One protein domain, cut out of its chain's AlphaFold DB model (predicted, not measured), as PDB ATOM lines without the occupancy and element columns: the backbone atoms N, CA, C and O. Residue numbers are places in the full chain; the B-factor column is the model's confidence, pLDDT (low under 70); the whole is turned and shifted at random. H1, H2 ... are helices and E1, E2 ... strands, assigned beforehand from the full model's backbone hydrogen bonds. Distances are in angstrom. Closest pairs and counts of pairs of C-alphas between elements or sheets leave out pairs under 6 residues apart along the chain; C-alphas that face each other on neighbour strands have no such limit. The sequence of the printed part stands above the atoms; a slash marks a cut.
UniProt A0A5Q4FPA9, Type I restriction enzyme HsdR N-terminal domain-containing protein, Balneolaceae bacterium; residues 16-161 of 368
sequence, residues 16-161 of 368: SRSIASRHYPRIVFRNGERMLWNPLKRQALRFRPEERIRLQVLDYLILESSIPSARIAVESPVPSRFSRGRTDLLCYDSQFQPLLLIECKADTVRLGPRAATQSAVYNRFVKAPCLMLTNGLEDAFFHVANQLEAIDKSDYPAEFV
ATOM      1  N   SER A  16     204.785 181.278 222.485       88.44
ATOM      2  CA  SER A  16     205.015 182.664 222.080       88.44
ATOM      3  C   SER A  16     205.423 183.507 223.281       88.44
ATOM      4  O   SER A  16     205.224 183.107 224.426       88.44
ATOM      5  N   ARG A  17     206.000 184.687 223.038       87.25
ATOM      6  CA  ARG A  17     206.286 185.651 224.105       87.25
ATOM      7  C   ARG A  17     204.992 186.071 224.801       87.25
ATOM      8  O   ARG A  17     204.001 186.366 224.129       87.25
ATOM      9  N   SER A  18     205.045 186.163 226.128       89.69
ATOM     10  CA  SER A  18     203.859 186.426 226.931       89.69
ATOM     11  C   SER A  18     203.180 187.751 226.581       89.69
ATOM     12  O   SER A  18     203.851 188.782 226.426       89.69
ATOM     13  N   ILE A  19     201.847 187.733 226.503       88.25
ATOM     14  CA  ILE A  19     201.007 188.924 226.307       88.25
ATOM     15  C   ILE A  19     201.224 189.935 227.431       88.25
ATOM     16  O   ILE A  19     201.330 191.128 227.184       88.25
ATOM     17  N   ALA A  20     201.445 189.446 228.650       89.44
ATOM     18  CA  ALA A  20     201.630 190.284 229.821       89.44
ATOM     19  C   ALA A  20     203.099 190.686 230.046       89.44
ATOM     20  O   ALA A  20     203.431 191.219 231.103       89.44
ATOM     21  N   SER A  21     204.007 190.435 229.091       86.19
ATOM     22  CA  SER A  21     205.459 190.635 229.279       86.19
ATOM     23  C   SER A  21     205.885 192.089 229.540       86.19
ATOM     24  O   SER A  21     207.021 192.314 229.959       86.19
ATOM     25  N   ARG A  22     204.990 193.060 229.316       86.12
ATOM     26  CA  ARG A  22     205.189 194.491 229.603       86.12
ATOM     27  C   ARG A  22     204.456 194.978 230.859       86.12
ATOM     28  O   ARG A  22     204.638 196.121 231.246       86.12
ATOM     29  N   HIS A  23     203.696 194.112 231.526       89.19
ATOM     30  CA  HIS A  23     202.973 194.468 232.741       89.19
ATOM     31  C   HIS A  23     203.758 194.150 234.000       89.19
ATOM     32  O   HIS A  23     204.471 193.145 234.094       89.19
ATOM     33  N   TYR A  24     203.547 194.981 235.016       91.50
ATOM     34  CA  TYR A  24     204.161 194.821 236.325       91.50
ATOM     35  C   TYR A  24     203.069 194.842 237.399       91.50
ATOM     36  O   TYR A  24     202.245 195.754 237.406       91.50
ATOM     37  N   PRO A  25     203.027 193.860 238.317       92.88
ATOM     38  CA  PRO A  25     202.040 193.855 239.388       92.88
ATOM     39  C   PRO A  25     202.169 195.073 240.299       92.88
ATOM     40  O   PRO A  25     203.274 195.456 240.690       92.88
ATOM     41  N   ARG A  26     201.026 195.609 240.728       94.31
ATOM     42  CA  ARG A  26     200.979 196.634 241.774       94.31
ATOM     43  C   ARG A  26     201.597 196.115 243.073       94.31
ATOM     44  O   ARG A  26     201.410 194.949 243.447       94.31
ATOM     45  N   ILE A  27     202.277 196.998 243.791       92.81
ATOM     46  CA  ILE A  27     202.858 196.711 245.100       92.81
ATOM     47  C   ILE A  27     202.247 197.601 246.179       92.81
ATOM     48  O   ILE A  27     201.762 198.697 245.921       92.81
ATOM     49  N   VAL A  28     202.305 197.138 247.421       92.50
ATOM     50  CA  VAL A  28     201.981 197.939 248.604       92.50
ATOM     51  C   VAL A  28     202.966 197.634 249.719       92.50
ATOM     52  O   VAL A  28     203.478 196.520 249.821       92.50
ATOM     53  N   PHE A  29     203.198 198.605 250.595       87.94
ATOM     54  CA  PHE A  29     203.973 198.394 251.814       87.94
ATOM     55  C   PHE A  29     203.034 198.137 253.001       87.94
ATOM     56  O   PHE A  29     202.074 198.881 253.236       87.94
ATOM     57  N   ARG A  30     203.302 197.075 253.764       88.56
ATOM     58  CA  ARG A  30     202.595 196.725 255.006       88.56
ATOM     59  C   ARG A  30     203.623 196.369 256.067       88.56
ATOM     60  O   ARG A  30     204.415 195.459 255.866       88.56
ATOM     61  N   ASN A  31     203.624 197.090 257.188       86.25
ATOM     62  CA  ASN A  31     204.600 196.906 258.273       86.25
ATOM     63  C   ASN A  31     206.066 196.938 257.786       86.25
ATOM     64  O   ASN A  31     206.894 196.167 258.253       86.25
ATOM     65  N   GLY A  32     206.369 197.790 256.800       79.12
ATOM     66  CA  GLY A  32     207.694 197.869 256.170       79.12
ATOM     67  C   GLY A  32     208.011 196.746 255.171       79.12
ATOM     68  O   GLY A  32     209.017 196.836 254.475       79.12
ATOM     69  N   GLU A  33     207.159 195.725 255.038       82.31
ATOM     70  CA  GLU A  33     207.305 194.656 254.044       82.31
ATOM     71  C   GLU A  33     206.626 195.060 252.730       82.31
ATOM     72  O   GLU A  33     205.476 195.510 252.709       82.31
ATOM     73  N   ARG A  34     207.337 194.876 251.615       85.75
ATOM     74  CA  ARG A  34     206.783 195.052 250.273       85.75
ATOM     75  C   ARG A  34     205.978 193.814 249.877       85.75
ATOM     76  O   ARG A  34     206.501 192.704 249.844       85.75
ATOM     77  N   MET A  35     204.712 194.018 249.547       91.56
ATOM     78  CA  MET A  35     203.742 192.977 249.212       91.56
ATOM     79  C   MET A  35     203.141 193.231 247.831       91.56
ATOM     80  O   MET A  35     203.116 194.365 247.354       91.56
ATOM     81  N   LEU A  36     202.634 192.179 247.192       93.88
ATOM     82  CA  LEU A  36     201.873 192.295 245.949       93.88
ATOM     83  C   LEU A  36     200.440 192.738 246.260       93.88
ATOM     84  O   LEU A  36     199.879 192.333 247.279       93.88
ATOM     85  N   TRP A  37     199.828 193.543 245.398       96.69
ATOM     86  CA  TRP A  37     198.439 193.973 245.557       96.69
ATOM     87  C   TRP A  37     197.533 193.310 244.525       96.69
ATOM     88  O   TRP A  37     197.730 193.463 243.322       96.69
ATOM     89  N   ASN A  38     196.507 192.601 244.999       95.94
ATOM     90  CA  ASN A  38     195.461 192.057 244.143       95.94
ATOM     91  C   ASN A  38     194.299 193.064 244.042       95.94
ATOM     92  O   ASN A  38     193.593 193.256 245.040       95.94
ATOM     93  N   PRO A  39     194.059 193.691 242.874       94.50
ATOM     94  CA  PRO A  39     193.047 194.736 242.735       94.50
ATOM     95  C   PRO A  39     191.610 194.205 242.808       94.50
ATOM     96  O   PRO A  39     190.730 194.910 243.300       94.50
ATOM     97  N   LEU A  40     191.365 192.958 242.390       94.12
ATOM     98  CA  LEU A  40     190.022 192.364 242.410       94.12
ATOM     99  C   LEU A  40     189.620 191.902 243.811       94.12
ATOM    100  O   LEU A  40     188.494 192.133 244.244       94.12
ATOM    101  N   LYS A  41     190.556 191.301 244.554       93.25
ATOM    102  CA  LYS A  41     190.339 190.896 245.954       93.25
ATOM    103  C   LYS A  41     190.539 192.038 246.952       93.25
ATOM    104  O   LYS A  41     190.174 191.886 248.114       93.25
ATOM    105  N   ARG A  42     191.138 193.155 246.521       93.81
ATOM    106  CA  ARG A  42     191.554 194.289 247.368       93.81
ATOM    107  C   ARG A  42     192.397 193.832 248.561       93.81
ATOM    108  O   ARG A  42     192.149 194.210 249.707       93.81
ATOM    109  N   GLN A  43     193.384 192.985 248.284       95.06
ATOM    110  CA  GLN A  43     194.177 192.309 249.307       95.06
ATOM    111  C   GLN A  43     195.677 192.405 249.014       95.06
ATOM    112  O   GLN A  43     196.110 192.238 247.876       95.06
ATOM    113  N   ALA A  44     196.469 192.618 250.071       96.00
ATOM    114  CA  ALA A  44     197.923 192.496 250.029       96.00
ATOM    115  C   ALA A  44     198.338 191.024 250.179       96.00
ATOM    116  O   ALA A  44     197.900 190.334 251.105       96.00
ATOM    117  N   LEU A  45     199.195 190.549 249.282       93.94
ATOM    118  CA  LEU A  45     199.634 189.164 249.179       93.94
ATOM    119  C   LEU A  45     201.151 189.080 249.345       93.94
ATOM    120  O   LEU A  45     201.902 189.919 248.844       93.94
ATOM    121  N   ARG A  46     201.614 188.052 250.063       91.12
ATOM    122  CA  ARG A  46     203.051 187.765 250.145       91.12
ATOM    123  C   ARG A  46     203.575 187.414 248.760       91.12
ATOM    124  O   ARG A  46     202.888 186.758 247.978       91.12
ATOM    125  N   PHE A  47     204.814 187.804 248.493       87.81
ATOM    126  CA  PHE A  47     205.454 187.491 247.231       87.81
ATOM    127  C   PHE A  47     205.578 185.974 247.031       87.81
ATOM    128  O   PHE A  47     206.161 185.268 247.854       87.81
ATOM    129  N   ARG A  48     205.051 185.480 245.910       90.19
ATOM    130  CA  ARG A  48     205.331 184.149 245.363       90.19
ATOM    131  C   ARG A  48     205.522 184.308 243.855       90.19
ATOM    132  O   ARG A  48     204.741 185.053 243.264       90.19
ATOM    133  N   PRO A  49     206.488 183.624 243.217       88.94
ATOM    134  CA  PRO A  49     206.732 183.787 241.782       88.94
ATOM    135  C   PRO A  49     205.479 183.560 240.928       88.94
ATOM    136  O   PRO A  49     205.156 184.381 240.081       88.94
ATOM    137  N   GLU A  50     204.719 182.504 241.217       91.00
ATOM    138  CA  GLU A  50     203.456 182.204 240.532       91.00
ATOM    139  C   GLU A  50     202.382 183.284 240.763       91.00
ATOM    140  O   GLU A  50     201.684 183.663 239.829       91.00
ATOM    141  N   GLU A  51     202.283 183.838 241.979       93.25
ATOM    142  CA  GLU A  51     201.354 184.942 242.282       93.25
ATOM    143  C   GLU A  51     201.745 186.223 241.539       93.25
ATOM    144  O   GLU A  51     200.878 186.932 241.036       93.25
ATOM    145  N   ARG A  52     203.051 186.504 241.415       94.69
ATOM    146  CA  ARG A  52     203.552 187.624 240.609       94.69
ATOM    147  C   ARG A  52     203.102 187.470 239.156       94.69
ATOM    148  O   ARG A  52     202.603 188.439 238.597       94.69
ATOM    149  N   ILE A  53     203.238 186.274 238.571       94.94
ATOM    150  CA  ILE A  53     202.778 186.003 237.199       94.94
ATOM    151  C   ILE A  53     201.259 186.144 237.085       94.94
ATOM    152  O   ILE A  53     200.779 186.812 236.173       94.94
ATOM    153  N   ARG A  54     200.496 185.595 238.035       96.38
ATOM    154  CA  ARG A  54     199.031 185.725 238.063       96.38
ATOM    155  C   ARG A  54     198.588 187.187 238.071       96.38
ATOM    156  O   ARG A  54     197.720 187.567 237.292       96.38
ATOM    157  N   LEU A  55     199.198 188.015 238.919       96.62
ATOM    158  CA  LEU A  55     198.881 189.441 238.993       96.62
ATOM    159  C   LEU A  55     199.391 190.231 237.786       96.62
ATOM    160  O   LEU A  55     198.747 191.200 237.409       96.62
ATOM    161  N   GLN A  56     200.496 189.817 237.167       94.69
ATOM    162  CA  GLN A  56     201.015 190.415 235.935       94.69
ATOM    163  C   GLN A  56     200.029 190.207 234.778       94.69
ATOM    164  O   GLN A  56     199.693 191.151 234.070       94.69
ATOM    165  N   VAL A  57     199.505 188.988 234.633       95.12
ATOM    166  CA  VAL A  57     198.480 188.665 233.629       95.12
ATOM    167  C   VAL A  57     197.159 189.356 233.950       95.12
ATOM    168  O   VAL A  57     196.496 189.862 233.053       95.12
ATOM    169  N   LEU A  58     196.777 189.420 235.226       95.44
ATOM    170  CA  LEU A  58     195.586 190.155 235.641       95.44
ATOM    171  C   LEU A  58     195.686 191.652 235.312       95.44
ATOM    172  O   LEU A  58     194.693 192.238 234.893       95.44
ATOM    173  N   ASP A  59     196.861 192.257 235.494       92.69
ATOM    174  CA  ASP A  59     197.112 193.657 235.145       92.69
ATOM    175  C   ASP A  59     196.925 193.883 233.639       92.69
ATOM    176  O   ASP A  59     196.161 194.768 233.265       92.69
ATOM    177  N   TYR A  60     197.492 193.010 232.795       91.94
ATOM    178  CA  TYR A  60     197.250 193.015 231.344       91.94
ATOM    179  C   TYR A  60     195.761 192.945 231.003       91.94
ATOM    180  O   TYR A  60     195.248 193.758 230.240       91.94
ATOM    181  N   LEU A  61     195.034 192.000 231.604       92.06
ATOM    182  CA  LEU A  61     193.614 191.829 231.309       92.06
ATOM    183  C   LEU A  61     192.783 193.056 231.701       92.06
ATOM    184  O   LEU A  61     191.848 193.406 230.991       92.06
ATOM    185  N   ILE A  62     193.097 193.702 232.825       90.38
ATOM    186  CA  ILE A  62     192.340 194.866 233.303       90.38
ATOM    187  C   ILE A  62     192.664 196.126 232.495       90.38
ATOM    188  O   ILE A  62     191.793 196.981 232.348       90.38
ATOM    189  N   LEU A  63     193.914 196.268 232.059       87.44
ATOM    190  CA  LEU A  63     194.423 197.507 231.484       87.44
ATOM    191  C   LEU A  63     194.382 197.503 229.958       87.44
ATOM    192  O   LEU A  63     193.922 198.475 229.379       87.44
ATOM    193  N   GLU A  64     194.837 196.434 229.321       86.62
ATOM    194  CA  GLU A  64     195.051 196.404 227.871       86.62
ATOM    195  C   GLU A  64     194.027 195.544 227.124       86.62
ATOM    196  O   GLU A  64     193.719 195.817 225.966       86.62
ATOM    197  N   SER A  65     193.470 194.509 227.762       86.25
ATOM    198  CA  SER A  65     192.437 193.690 227.117       86.25
ATOM    199  C   SER A  65     191.067 194.372 227.127       86.25
ATOM    200  O   SER A  65     190.752 195.174 228.005       86.25
ATOM    201  N   SER A  66     190.180 193.962 226.223       83.81
ATOM    202  CA  SER A  66     188.796 194.461 226.185       83.81
ATOM    203  C   SER A  66     187.862 193.762 227.193       83.81
ATOM    204  O   SER A  66     186.630 193.860 227.101       83.81
ATOM    205  N   ILE A  67     188.414 193.038 228.177       87.94
ATOM    206  CA  ILE A  67     187.652 192.315 229.202       87.94
ATOM    207  C   ILE A  67     187.554 193.156 230.489       87.94
ATOM    208  O   ILE A  67     188.513 193.245 231.250       87.94
ATOM    209  N   PRO A  68     186.367 193.705 230.822       90.50
ATOM    210  CA  PRO A  68     186.095 194.343 232.098       90.50
ATOM    211  C   PRO A  68     186.470 193.452 233.278       90.50
ATOM    212  O   PRO A  68     186.129 192.270 233.313       90.50
ATOM    213  N   SER A  69     187.031 194.070 234.313       92.88
ATOM    214  CA  SER A  69     187.376 193.430 235.588       92.88
ATOM    215  C   SER A  69     186.240 192.601 236.204       92.88
ATOM    216  O   SER A  69     186.488 191.537 236.762       92.88
ATOM    217  N   ALA A  70     184.984 193.038 236.059       94.50
ATOM    218  CA  ALA A  70     183.799 192.318 236.540       94.50
ATOM    219  C   ALA A  70     183.564 190.961 235.847       94.50
ATOM    220  O   ALA A  70     182.829 190.124 236.368       94.50
ATOM    221  N   ARG A  71     184.182 190.738 234.680       94.81
ATOM    222  CA  ARG A  71     184.156 189.483 233.917       94.81
ATOM    223  C   ARG A  71     185.427 188.653 234.118       94.81
ATOM    224  O   ARG A  71     185.692 187.746 233.335       94.81
ATOM    225  N   ILE A  72     186.207 188.938 235.157       95.69
ATOM    226  CA  ILE A  72     187.412 188.187 235.509       95.69
ATOM    227  C   ILE A  72     187.251 187.657 236.931       95.69
ATOM    228  O   ILE A  72     187.036 188.414 237.876       95.69
ATOM    229  N   ALA A  73     187.386 186.346 237.096       94.06
ATOM    230  CA  ALA A  73     187.439 185.708 238.401       94.06
ATOM    231  C   ALA A  73     188.854 185.203 238.699       94.06
ATOM    232  O   ALA A  73     189.535 184.658 237.833       94.06
ATOM    233  N   VAL A  74     189.280 185.373 239.951       92.00
ATOM    234  CA  VAL A  74     190.592 184.948 240.458       92.00
ATOM    235  C   VAL A  74     190.380 183.824 241.456       92.00
ATOM    236  O   VAL A  74     189.567 183.976 242.371       92.00
ATOM    237  N   GLU A  75     191.149 182.739 241.350       85.56
ATOM    238  CA  GLU A  75     191.087 181.630 242.314       85.56
ATOM    239  C   GLU A  75     189.700 180.958 242.427       85.56
ATOM    240  O   GLU A  75     189.280 180.530 243.509       85.56
ATOM    241  N   SER A  76     188.977 180.833 241.312       81.62
ATOM    242  CA  SER A  76     187.649 180.209 241.299       81.62
ATOM    243  C   SER A  76     187.722 178.732 241.708       81.62
ATOM    244  O   SER A  76     188.508 177.975 241.131       81.62
ATOM    245  N   PRO A  77     186.911 178.276 242.682       79.75
ATOM    246  CA  PRO A  77     186.883 176.874 243.082       79.75
ATOM    247  C   PRO A  77     186.455 175.971 241.925       79.75
ATOM    248  O   PRO A  77     185.438 176.222 241.280       79.75
ATOM    249  N   VAL A  78     187.179 174.871 241.716       73.31
ATOM    250  CA  VAL A  78     186.787 173.835 240.756       73.31
ATOM    251  C   VAL A  78     186.277 172.620 241.527       73.31
ATOM    252  O   VAL A  78     187.018 172.069 242.349       73.31
ATOM    253  N   PRO A  79     185.043 172.148 241.276       64.44
ATOM    254  CA  PRO A  79     184.565 170.901 241.851       64.44
ATOM    255  C   PRO A  79     185.327 169.736 241.211       64.44
ATOM    256  O   PRO A  79     184.919 169.211 240.182       64.44
ATOM    257  N   SER A  80     186.453 169.321 241.790       62.72
ATOM    258  CA  SER A  80     187.164 168.119 241.347       62.72
ATOM    259  C   SER A  80     186.954 166.978 242.348       62.72
ATOM    260  O   SER A  80     186.957 167.189 243.560       62.72
ATOM    261  N   ARG A  81     186.791 165.745 241.846       52.06
ATOM    262  CA  ARG A  81     186.632 164.537 242.683       52.06
ATOM    263  C   ARG A  81     187.863 164.216 243.545       52.06
ATOM    264  O   ARG A  81     187.741 163.397 244.446       52.06
ATOM    265  N   PHE A  82     189.022 164.824 243.266       48.88
ATOM    266  CA  PHE A  82     190.316 164.420 243.834       48.88
ATOM    267  C   PHE A  82     191.040 165.528 244.617       48.88
ATOM    268  O   PHE A  82     191.937 165.224 245.396       48.88
ATOM    269  N   SER A  83     190.656 166.801 244.467       52.03
ATOM    270  CA  SER A  83     191.150 167.915 245.295       52.03
ATOM    271  C   SER A  83     190.249 169.155 245.202       52.03
ATOM    272  O   SER A  83     189.569 169.376 244.195       52.03
ATOM    273  N   ARG A  84     190.262 170.011 246.233       57.53
ATOM    274  CA  ARG A  84     189.697 171.372 246.158       57.53
ATOM    275  C   ARG A  84     190.674 172.277 245.401       57.53
ATOM    276  O   ARG A  84     191.357 173.098 246.008       57.53
ATOM    277  N   GLY A  85     190.792 172.058 244.095       66.31
ATOM    278  CA  GLY A  85     191.588 172.906 243.212       66.31
ATOM    279  C   GLY A  85     190.919 174.264 242.993       66.31
ATOM    280  O   GLY A  85     189.701 174.403 243.149       66.31
ATOM    281  N   ARG A  86     191.717 175.263 242.632       80.50
ATOM    282  CA  ARG A  86     191.252 176.575 242.177       80.50
ATOM    283  C   ARG A  86     191.869 176.845 240.811       80.50
ATOM    284  O   ARG A  86     192.982 176.389 240.565       80.50
ATOM    285  N   THR A  87     191.144 177.534 239.941       85.81
ATOM    286  CA  THR A  87     191.714 178.091 238.707       85.81
ATOM    287  C   THR A  87     192.495 179.349 239.036       85.81
ATOM    288  O   THR A  87     192.058 180.093 239.910       85.81
ATOM    289  N   ASP A  88     193.554 179.671 238.305       92.12
ATOM    290  CA  ASP A  88     194.285 180.909 238.578       92.12
ATOM    291  C   ASP A  88     193.481 182.134 238.157       92.12
ATOM    292  O   ASP A  88     193.126 182.950 239.013       92.12
ATOM    293  N   LEU A  89     193.123 182.207 236.873       94.81
ATOM    294  CA  LEU A  89     192.214 183.217 236.336       94.81
ATOM    295  C   LEU A  89     191.182 182.565 235.413       94.81
ATOM    296  O   LEU A  89     191.478 181.612 234.689       94.81
ATOM    297  N   LEU A  90     189.966 183.100 235.437       94.62
ATOM    298  CA  LEU A  90     188.881 182.717 234.544       94.62
ATOM    299  C   LEU A  90     188.211 183.977 234.002       94.62
ATOM    300  O   LEU A  90     187.674 184.772 234.771       94.62
ATOM    301  N   CYS A  91     188.235 184.144 232.684       94.81
ATOM    302  CA  CYS A  91     187.555 185.233 231.992       94.81
ATOM    303  C   CYS A  91     186.200 184.762 231.462       94.81
ATOM    304  O   CYS A  91     186.061 183.612 231.032       94.81
ATOM    305  N   TYR A  92     185.228 185.669 231.447       94.19
ATOM    306  CA  TYR A  92     183.878 185.428 230.954       94.19
ATOM    307  C   TYR A  92     183.539 186.323 229.757       94.19
ATOM    308  O   TYR A  92     184.005 187.462 229.661       94.19
ATOM    309  N   ASP A  93     182.690 185.823 228.864       92.81
ATOM    310  CA  ASP A  93     182.127 186.600 227.758       92.81
ATOM    311  C   ASP A  93     181.020 187.568 228.231       92.81
ATOM    312  O   ASP A  93     180.790 187.767 229.427       92.81
ATOM    313  N   SER A  94     180.364 188.268 227.300       91.75
ATOM    314  CA  SER A  94     179.336 189.267 227.639       91.75
ATOM    315  C   SER A  94     178.043 188.641 228.177       91.75
ATOM    316  O   SER A  94     177.252 189.336 228.816       91.75
ATOM    317  N   GLN A  95     177.856 187.332 227.997       94.31
ATOM    318  CA  GLN A  95     176.764 186.524 228.541       94.31
ATOM    319  C   GLN A  95     177.174 185.776 229.825       94.31
ATOM    320  O   GLN A  95     176.456 184.874 230.275       94.31
ATOM    321  N   PHE A  96     178.312 186.142 230.430       94.00
ATOM    322  CA  PHE A  96     178.883 185.496 231.613       94.00
ATOM    323  C   PHE A  96     179.133 183.986 231.443       94.00
ATOM    324  O   PHE A  96     179.141 183.236 232.424       94.00
ATOM    325  N   GLN A  97     179.361 183.519 230.213       94.19
ATOM    326  CA  GLN A  97     179.837 182.160 229.974       94.19
ATOM    327  C   GLN A  97     181.369 182.111 230.057       94.19
ATOM    328  O   GLN A  97     182.034 183.080 229.683       94.19
ATOM    329  N   PRO A  98     181.955 181.014 230.576       93.56
ATOM    330  CA  PRO A  98     183.403 180.822 230.594       93.56
ATOM    331  C   PRO A  98     184.006 180.982 229.195       93.56
ATOM    332  O   PRO A  98     183.618 180.264 228.279       93.56
ATOM    333  N   LEU A  99     184.970 181.891 229.051       93.12
ATOM    334  CA  LEU A  99     185.624 182.212 227.778       93.12
ATOM    335  C   LEU A  99     187.066 181.695 227.740       93.12
ATOM    336  O   LEU A  99     187.455 180.978 226.818       93.12
ATOM    337  N   LEU A 100     187.853 182.025 228.764       92.94
ATOM    338  CA  LEU A 100     189.269 181.670 228.840       92.94
ATOM    339  C   LEU A 100     189.639 181.228 230.250       92.94
ATOM    340  O   LEU A 100     189.450 181.971 231.212       92.94
ATOM    341  N   LEU A 101     190.218 180.035 230.351       93.94
ATOM    342  CA  LEU A 101     190.880 179.555 231.557       93.94
ATOM    343  C   LEU A 101     192.387 179.809 231.456       93.94
ATOM    344  O   LEU A 101     193.023 179.327 230.522       93.94
ATOM    345  N   ILE A 102     192.967 180.501 232.433       94.00
ATOM    346  CA  ILE A 102     194.407 180.770 232.477       94.00
ATOM    347  C   ILE A 102     195.020 180.040 233.666       94.00
ATOM    348  O   ILE A 102     194.500 180.114 234.781       94.00
ATOM    349  N   GLU A 103     196.142 179.369 233.421       93.75
ATOM    350  CA  GLU A 103     197.001 178.770 234.439       93.75
ATOM    351  C   GLU A 103     198.370 179.458 234.417       93.75
ATOM    352  O   GLU A 103     199.070 179.478 233.399       93.75
ATOM    353  N   CYS A 104     198.765 179.991 235.563       94.12
ATOM    354  CA  CYS A 104     200.011 180.699 235.775       94.12
ATOM    355  C   CYS A 104     201.025 179.775 236.451       94.12
ATOM    356  O   CYS A 104     200.704 179.005 237.355       94.12
ATOM    357  N   LYS A 105     202.283 179.862 236.032       92.50
ATOM    358  CA  LYS A 105     203.426 179.185 236.654       92.50
ATOM    359  C   LYS A 105     204.488 180.215 237.022       92.50
ATOM    360  O   LYS A 105     204.441 181.353 236.573       92.50
ATOM    361  N   ALA A 106     205.444 179.828 237.862       90.06
ATOM    362  CA  ALA A 106     206.625 180.653 238.108       90.06
ATOM    363  C   ALA A 106     207.443 180.837 236.815       90.06
ATOM    364  O   ALA A 106     207.503 179.922 235.999       90.06
ATOM    365  N   ASP A 107     208.122 181.974 236.678       86.44
ATOM    366  CA  ASP A 107     209.018 182.315 235.555       86.44
ATOM    367  C   ASP A 107     210.086 181.252 235.238       86.44
ATOM    368  O   ASP A 107     210.432 181.028 234.083       86.44
ATOM    369  N   THR A 108     210.581 180.554 236.256       86.06
ATOM    370  CA  THR A 108     211.566 179.466 236.126       86.06
ATOM    371  C   THR A 108     210.981 178.141 235.622       86.06
ATOM    372  O   THR A 108     211.730 177.220 235.286       86.06
ATOM    373  N   VAL A 109     209.654 178.008 235.566       87.31
ATOM    374  CA  VAL A 109     208.977 176.779 235.140       87.31
ATOM    375  C   VAL A 109     208.732 176.830 233.635       87.31
ATOM    376  O   VAL A 109     207.972 177.658 233.136       87.31
ATOM    377  N   ARG A 110     209.340 175.890 232.903       87.94
ATOM    378  CA  ARG A 110     209.067 175.704 231.472       87.94
ATOM    379  C   ARG A 110     207.627 175.247 231.253       87.94
ATOM    380  O   ARG A 110     207.154 174.321 231.920       87.94
ATOM    381  N   LEU A 111     206.962 175.851 230.273       89.69
ATOM    382  CA  LEU A 111     205.651 175.396 229.828       89.69
ATOM    383  C   LEU A 111     205.795 174.057 229.095       89.69
ATOM    384  O   LEU A 111     206.704 173.863 228.292       89.69
ATOM    385  N   GLY A 112     204.923 173.099 229.405       84.31
ATOM    386  CA  GLY A 112     205.031 171.758 228.838       84.31
ATOM    387  C   GLY A 112     203.771 170.908 229.001       84.31
ATOM    388  O   GLY A 112     202.829 171.307 229.696       84.31
ATOM    389  N   PRO A 113     203.760 169.686 228.431       81.06
ATOM    390  CA  PRO A 113     202.561 168.844 228.351       81.06
ATOM    391  C   PRO A 113     201.914 168.529 229.705       81.06
ATOM    392  O   PRO A 113     200.696 168.378 229.800       81.06
ATOM    393  N   ARG A 114     202.711 168.454 230.780       79.75
ATOM    394  CA  ARG A 114     202.203 168.234 232.144       79.75
ATOM    395  C   ARG A 114     201.323 169.391 232.625       79.75
ATOM    396  O   ARG A 114     200.254 169.131 233.170       79.75
ATOM    397  N   ALA A 115     201.740 170.637 232.387       78.50
ATOM    398  CA  ALA A 115     200.954 171.819 232.735       78.50
ATOM    399  C   ALA A 115     199.654 171.867 231.915       78.50
ATOM    400  O   ALA A 115     198.578 172.004 232.489       78.50
ATOM    401  N   ALA A 116     199.732 171.595 230.606       81.12
ATOM    402  CA  ALA A 116     198.549 171.503 229.742       81.12
ATOM    403  C   ALA A 116     197.556 170.434 230.218       81.12
ATOM    404  O   ALA A 116     196.345 170.651 230.219       81.12
ATOM    405  N   THR A 117     198.061 169.286 230.680       79.75
ATOM    406  CA  THR A 117     197.223 168.196 231.202       79.75
ATOM    407  C   THR A 117     196.466 168.620 232.460       79.75
ATOM    408  O   THR A 117     195.276 168.329 232.578       79.75
ATOM    409  N   GLN A 118     197.130 169.310 233.392       76.62
ATOM    410  CA  GLN A 118     196.495 169.794 234.618       76.62
ATOM    411  C   GLN A 118     195.354 170.770 234.299       76.62
ATOM    412  O   GLN A 118     194.226 170.576 234.759       76.62
ATOM    413  N   SER A 119     195.617 171.756 233.444       81.56
ATOM    414  CA  SER A 119     194.621 172.755 233.056       81.56
ATOM    415  C   SER A 119     193.467 172.137 232.256       81.56
ATOM    416  O   SER A 119     192.308 172.487 232.480       81.56
ATOM    417  N   ALA A 120     193.731 171.127 231.416       83.50
ATOM    418  CA  ALA A 120     192.687 170.373 230.719       83.50
ATOM    419  C   ALA A 120     191.744 169.628 231.679       83.50
ATOM    420  O   ALA A 120     190.551 169.502 231.397       83.50
ATOM    421  N   VAL A 121     192.252 169.123 232.811       82.94
ATOM    422  CA  VAL A 121     191.423 168.463 233.833       82.94
ATOM    423  C   VAL A 121     190.469 169.460 234.479       82.94
ATOM    424  O   VAL A 121     189.279 169.158 234.589       82.94
ATOM    425  N   TYR A 122     190.950 170.644 234.864       81.19
ATOM    426  CA  TYR A 122     190.081 171.696 235.401       81.19
ATOM    427  C   TYR A 122     189.060 172.166 234.369       81.19
ATOM    428  O   TYR A 122     187.878 172.325 234.691       81.19
ATOM    429  N   ASN A 123     189.472 172.272 233.104       88.31
ATOM    430  CA  ASN A 123     188.582 172.737 232.056       88.31
ATOM    431  C   ASN A 123     187.422 171.776 231.737       88.31
ATOM    432  O   ASN A 123     186.419 172.196 231.174       88.31
ATOM    433  N   ARG A 124     187.473 170.505 232.170       84.56
ATOM    434  CA  ARG A 124     186.309 169.593 232.082       84.56
ATOM    435  C   ARG A 124     185.108 170.080 232.896       84.56
ATOM    436  O   ARG A 124     183.972 169.743 232.562       84.56
ATOM    437  N   PHE A 125     185.363 170.837 233.960       85.38
ATOM    438  CA  PHE A 125     184.328 171.406 234.820       85.38
ATOM    439  C   PHE A 125     183.987 172.837 234.412       85.38
ATOM    440  O   PHE A 125     182.809 173.178 234.363       85.38
ATOM    441  N   VAL A 126     185.007 173.638 234.091       89.06
ATOM    442  CA  VAL A 126     184.851 175.048 233.703       89.06
ATOM    443  C   VAL A 126     184.223 175.189 232.316       89.06
ATOM    444  O   VAL A 126     183.349 176.026 232.140       89.06
ATOM    445  N   LYS A 127     184.610 174.337 231.358       90.88
ATOM    446  CA  LYS A 127     184.138 174.337 229.963       90.88
ATOM    447  C   LYS A 127     184.416 175.644 229.209       90.88
ATOM    448  O   LYS A 127     183.616 176.037 228.366       90.88
ATOM    449  N   ALA A 128     185.547 176.291 229.485       92.50
ATOM    450  CA  ALA A 128     185.997 177.416 228.676       92.50
ATOM    451  C   ALA A 128     186.441 176.915 227.283       92.50
ATOM    452  O   ALA A 128     187.137 175.893 227.206       92.50
ATOM    453  N   PRO A 129     186.074 177.602 226.187       93.06
ATOM    454  CA  PRO A 129     186.497 177.256 224.830       93.06
ATOM    455  C   PRO A 129     187.983 177.539 224.579       93.06
ATOM    456  O   PRO A 129     188.551 176.999 223.630       93.06
ATOM    457  N   CYS A 130     188.619 178.356 225.421       92.56
ATOM    458  CA  CYS A 130     190.038 178.675 225.334       92.56
ATOM    459  C   CYS A 130     190.772 178.357 226.642       92.56
ATOM    460  O   CYS A 130     190.212 178.466 227.740       92.56
ATOM    461  N   LEU A 131     192.049 177.994 226.522       93.19
ATOM    462  CA  LEU A 131     192.955 177.758 227.643       93.19
ATOM    463  C   LEU A 131     194.308 178.409 227.362       93.19
ATOM    464  O   LEU A 131     194.866 178.222 226.285       93.19
ATOM    465  N   MET A 132     194.861 179.106 228.350       93.25
ATOM    466  CA  MET A 132     196.208 179.669 228.292       93.25
ATOM    467  C   MET A 132     197.056 179.143 229.447       93.25
ATOM    468  O   MET A 132     196.622 179.116 230.597       93.25
ATOM    469  N   LEU A 133     198.285 178.743 229.142       94.12
ATOM    470  CA  LEU A 133     199.339 178.530 230.127       94.12
ATOM    471  C   LEU A 133     200.332 179.675 230.014       94.12
ATOM    472  O   LEU A 133     200.687 180.048 228.899       94.12
ATOM    473  N   THR A 134     200.820 180.183 231.138       94.31
ATOM    474  CA  THR A 134     201.798 181.273 231.136       94.31
ATOM    475  C   THR A 134     202.780 181.165 232.290       94.31
ATOM    476  O   THR A 134     202.411 180.787 233.403       94.31
ATOM    477  N   ASN A 135     204.040 181.502 232.035       92.62
ATOM    478  CA  ASN A 135     205.046 181.760 233.072       92.62
ATOM    479  C   ASN A 135     205.467 183.246 233.098       92.62
ATOM    480  O   ASN A 135     206.461 183.605 233.729       92.62
ATOM    481  N   GLY A 136     204.723 184.111 232.394       89.81
ATOM    482  CA  GLY A 136     204.960 185.553 232.264       89.81
ATOM    483  C   GLY A 136     206.119 185.959 231.352       89.81
ATOM    484  O   GLY A 136     206.275 187.148 231.074       89.81
ATOM    485  N   LEU A 137     206.916 185.003 230.872       87.31
ATOM    486  CA  LEU A 137     207.883 185.199 229.785       87.31
ATOM    487  C   LEU A 137     207.325 184.641 228.478       87.31
ATOM    488  O   LEU A 137     207.415 185.273 227.426       87.31
ATOM    489  N   GLU A 138     206.686 183.486 228.583       90.94
ATOM    490  CA  GLU A 138     206.129 182.697 227.505       90.94
ATOM    491  C   GLU A 138     204.671 182.351 227.806       90.94
ATOM    492  O   GLU A 138     204.308 182.097 228.962       90.94
ATOM    493  N   ASP A 139     203.869 182.282 226.747       92.25
ATOM    494  CA  ASP A 139     202.499 181.790 226.769       92.25
ATOM    495  C   ASP A 139     202.337 180.618 225.796       92.25
ATOM    496  O   ASP A 139     202.947 180.572 224.723       92.25
ATOM    497  N   ALA A 140     201.456 179.689 226.164       92.19
ATOM    498  CA  ALA A 140     200.951 178.641 225.291       92.19
ATOM    499  C   ALA A 140     199.426 178.671 225.307       92.19
ATOM    500  O   ALA A 140     198.813 178.486 226.364       92.19
ATOM    501  N   PHE A 141     198.818 178.883 224.145       92.25
ATOM    502  CA  PHE A 141     197.376 179.050 224.018       92.25
ATOM    503  C   PHE A 141     196.751 177.878 223.268       92.25
ATOM    504  O   PHE A 141     197.351 177.309 222.352       92.25
ATOM    505  N   PHE A 142     195.538 177.507 223.669       91.69
ATOM    506  CA  PHE A 142     194.822 176.370 223.118       91.69
ATOM    507  C   PHE A 142     193.345 176.679 222.893       91.69
ATOM    508  O   PHE A 142     192.673 177.194 223.791       91.69
ATOM    509  N   HIS A 143     192.816 176.241 221.752       91.12
ATOM    510  CA  HIS A 143     191.385 176.008 221.604       91.12
ATOM    511  C   HIS A 143     191.002 174.655 222.198       91.12
ATOM    512  O   HIS A 143     191.711 173.650 222.075       91.12
ATOM    513  N   VAL A 144     189.849 174.638 222.858       89.06
ATOM    514  CA  VAL A 144     189.301 173.466 223.524       89.06
ATOM    515  C   VAL A 144     188.084 173.005 222.735       89.06
ATOM    516  O   VAL A 144     186.983 173.528 222.881       89.06
ATOM    517  N   ALA A 145     188.291 171.977 221.921       82.69
ATOM    518  CA  ALA A 145     187.220 171.250 221.254       82.69
ATOM    519  C   ALA A 145     187.184 169.811 221.795       82.69
ATOM    520  O   ALA A 145     187.141 169.571 223.004       82.69
ATOM    521  N   ASN A 146     187.268 168.818 220.909       75.44
ATOM    522  CA  ASN A 146     187.389 167.415 221.312       75.44
ATOM    523  C   ASN A 146     188.768 167.096 221.923       75.44
ATOM    524  O   ASN A 146     188.919 166.118 222.660       75.44
ATOM    525  N   GLN A 147     189.781 167.900 221.592       77.44
ATOM    526  CA  GLN A 147     191.162 167.841 222.075       77.44
ATOM    527  C   GLN A 147     191.676 169.276 222.263       77.44
ATOM    528  O   GLN A 147     191.018 170.216 221.814       77.44
ATOM    529  N   LEU A 148     192.821 169.428 222.935       84.94
ATOM    530  CA  LEU A 148     193.534 170.703 222.968       84.94
ATOM    531  C   LEU A 148     194.266 170.913 221.643       84.94
ATOM    532  O   LEU A 148     195.120 170.101 221.275       84.94
ATOM    533  N   GLU A 149     193.952 172.008 220.966       88.88
ATOM    534  CA  GLU A 149     194.611 172.439 219.736       88.88
ATOM    535  C   GLU A 149     195.421 173.700 220.021       88.88
ATOM    536  O   GLU A 149     194.855 174.703 220.442       88.88
ATOM    537  N   ALA A 150     196.745 173.633 219.853       89.56
ATOM    538  CA  ALA A 150     197.621 174.775 220.087       89.56
ATOM    539  C   ALA A 150     197.449 175.817 218.976       89.56
ATOM    540  O   ALA A 150     197.520 175.466 217.793       89.56
ATOM    541  N   ILE A 151     197.288 177.083 219.355       88.81
ATOM    542  CA  ILE A 151     197.093 178.190 218.412       88.81
ATOM    543  C   ILE A 151     198.243 179.189 218.456       88.81
ATOM    544  O   ILE A 151     198.921 179.324 219.476       88.81
ATOM    545  N   ASP A 152     198.467 179.863 217.330       86.56
ATOM    546  CA  ASP A 152     199.444 180.943 217.234       86.56
ATOM    547  C   ASP A 152     198.867 182.250 217.778       86.56
ATOM    548  O   ASP A 152     197.654 182.447 217.835       86.56
ATOM    549  N   LYS A 153     199.755 183.182 218.142       80.44
ATOM    550  CA  LYS A 153     199.366 184.508 218.643       80.44
ATOM    551  C   LYS A 153     198.490 185.293 217.660       80.44
ATOM    552  O   LYS A 153     197.659 186.081 218.097       80.44
ATOM    553  N   SER A 154     198.652 185.070 216.354       81.31
ATOM    554  CA  SER A 154     197.807 185.667 215.310       81.31
ATOM    555  C   SER A 154     196.343 185.243 215.394       81.31
ATOM    556  O   SER A 154     195.482 185.955 214.888       81.31
ATOM    557  N   ASP A 155     196.077 184.104 216.031       84.75
ATOM    558  CA  ASP A 155     194.760 183.478 216.102       84.75
ATOM    559  C   ASP A 155     194.140 183.633 217.499       84.75
ATOM    560  O   ASP A 155     193.122 183.013 217.810       84.75
ATOM    561  N   TYR A 156     194.760 184.436 218.375       83.81
ATOM    562  CA  TYR A 156     194.188 184.735 219.684       83.81
ATOM    563  C   TYR A 156     192.838 185.442 219.508       83.81
ATOM    564  O   TYR A 156     192.699 186.270 218.602       83.81
ATOM    565  N   PRO A 157     191.836 185.155 220.363       79.25
ATOM    566  CA  PRO A 157     190.557 185.846 220.273       79.25
ATOM    567  C   PRO A 157     190.757 187.359 220.393       79.25
ATOM    568  O   PRO A 157     191.572 187.816 221.200       79.25
ATOM    569  N   ALA A 158     190.019 188.119 219.583       80.88
ATOM    570  CA  ALA A 158     190.189 189.566 219.456       80.88
ATOM    571  C   ALA A 158     190.053 190.284 220.803       80.88
ATOM    572  O   ALA A 158     190.727 191.279 221.036       80.88
ATOM    573  N   GLU A 159     189.260 189.737 221.728       81.06
ATOM    574  CA  GLU A 159     189.075 190.296 223.063       81.06
ATOM    575  C   GLU A 159     190.375 190.377 223.884       81.06
ATOM    576  O   GLU A 159     190.469 191.179 224.818       81.06
ATOM    577  N   PHE A 160     191.370 189.555 223.539       78.88
ATOM    578  CA  PHE A 160     192.676 189.491 224.195       78.88
ATOM    579  C   PHE A 160     193.776 190.232 223.441       78.88
ATOM    580  O   PHE A 160     194.898 190.273 223.943       78.88
ATOM    581  N   VAL A 161     193.495 190.773 222.257       73.31
ATOM    582  CA  VAL A 161     194.432 191.622 221.519       73.31
ATOM    583  C   VAL A 161     194.172 193.065 221.961       73.31
ATOM    584  O   VAL A 161     193.015 193.476 221.973       73.31
TER     585      VAL A 161
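Overview. This is residues 16 to 161 of the 368 residues of the protein "Type I restriction enzyme HsdR N-terminal domain-containing protein" of Balneolaceae bacterium (UniProt A0A5Q4FPA9). A strongly twisted sheet of six strands forms the middle of the domain, with helix H1 over one face and helix H2 over the other. A small sheet of three strands, E1 to E3, makes one end of the longest axis and packs on H1, while the short strands E5 and E6 make a small loop-ended pair next to H2. The printed part has 146 residues with two named helices and eleven named strands, in the order E1 E2 E3 H1 E4 E5 E6 E7 E8 H2 E9 E10 E11. The large sheet is mixed, in the order E4, E7, E8, E9, E10, E11, and the class is mixed, helices and strands. The whole is compact, with a radius of gyration of the C-alphas of 14.8 A and spans of 51 by 36 by 34 A.

Along the chain. E1, residues 27 to 30, begins at C-alpha 27 (202.858, 196.711, 245.100). E2 is residues 33 to 38, 15.7 A long, and E3 is residues 43 to 45. H1, residues 49 to 63, measures 21.1 A and begins at C-alpha 49 (206.732, 183.787, 241.782). E4 is residues 72 to 74, E5 residues 77 to 79, E6 residues 84 to 86 and E7 residues 89 to 92. E8, residues 98 to 104, is 17.4 A long. H2, residues 113 to 126, is 19.5 A long. E9 is residues 130 to 134, 13.4 A long, and E10 is residues 138 to 144, 19.6 A long. E11, residues 148 to 151, ends at C-alpha 151 (197.093, 178.190, 218.412).

Arrangement. In the large sheet the edge strands are E4 and E11. E4 and E7 are antiparallel, with N 73 and O 90 2.8 A apart, within hydrogen-bond range. E7 and E8 form a hairpin, with N 91 and O 100 at 2.9 A. E8 and E9 are parallel at 16 degrees, with N 103 and O 132 at 2.9 A. E8, H2 and E9 form a strand-helix-strand unit, two parallel neighbour strands with a helix between them in the chain, and its crossover is right-handed. E9, E10 and E11 form a meander, each strand the antiparallel neighbour of the one before, with N 133 and O 140 at 2.8 A and N 143 and O 149 at 2.9 A. The helices on opposite faces of this sheet give three layers. H1 lies over E7 and E8 at a height over the sheet of 8.0 A and runs along the strands, at 1 degree to E7 on the local plane; its closest C-alphas to E8 are those of Arg 54 and Cys 104, 5.6 A apart. H2, at a height of 8.9 A, lies over E8 and E9, and only just over E10, where 3 of its 14 C-alphas fall; it runs slantwise to the strands, at 41 degrees to E9 on the local plane. Its closest C-alphas to E8 are those of Ser 119 and Glu 103, 6.6 A apart. E4 runs on into E5 at 82 degrees, and E6 runs on into E7 at 69 degrees. E5 and E6 meet only at a point, where C-alphas 77 and 86 face each other at 4.5 A. The closest C-alphas of E5 and H2 are those of Val 78 and Tyr 122, 6.6 A apart. E1, E2 and E3 form a second meander, with N 28 and O 35 at 2.9 A and N 45 and O 36 at 2.8 A. H1 is on this sheet too; its closest C-alphas to E2 are those of Leu 55 and Asn 38, 6.7 A apart. In H1 every O i to N i+4 pair is within hydrogen-bond range, and in H2 9 of 10 are.

Size, cuts and confidence. The C-alphas farthest apart, those of Gly 32 and Asn 146, are 50.5 A from each other. Residues 16 to 17 pair, antiparallel, with residues 138 to 139 of E10. The printed part has no cut, and no link between its named elements is long. The mean pLDDT of the printed part is 87.5, and residues 79 to 85 are under 70.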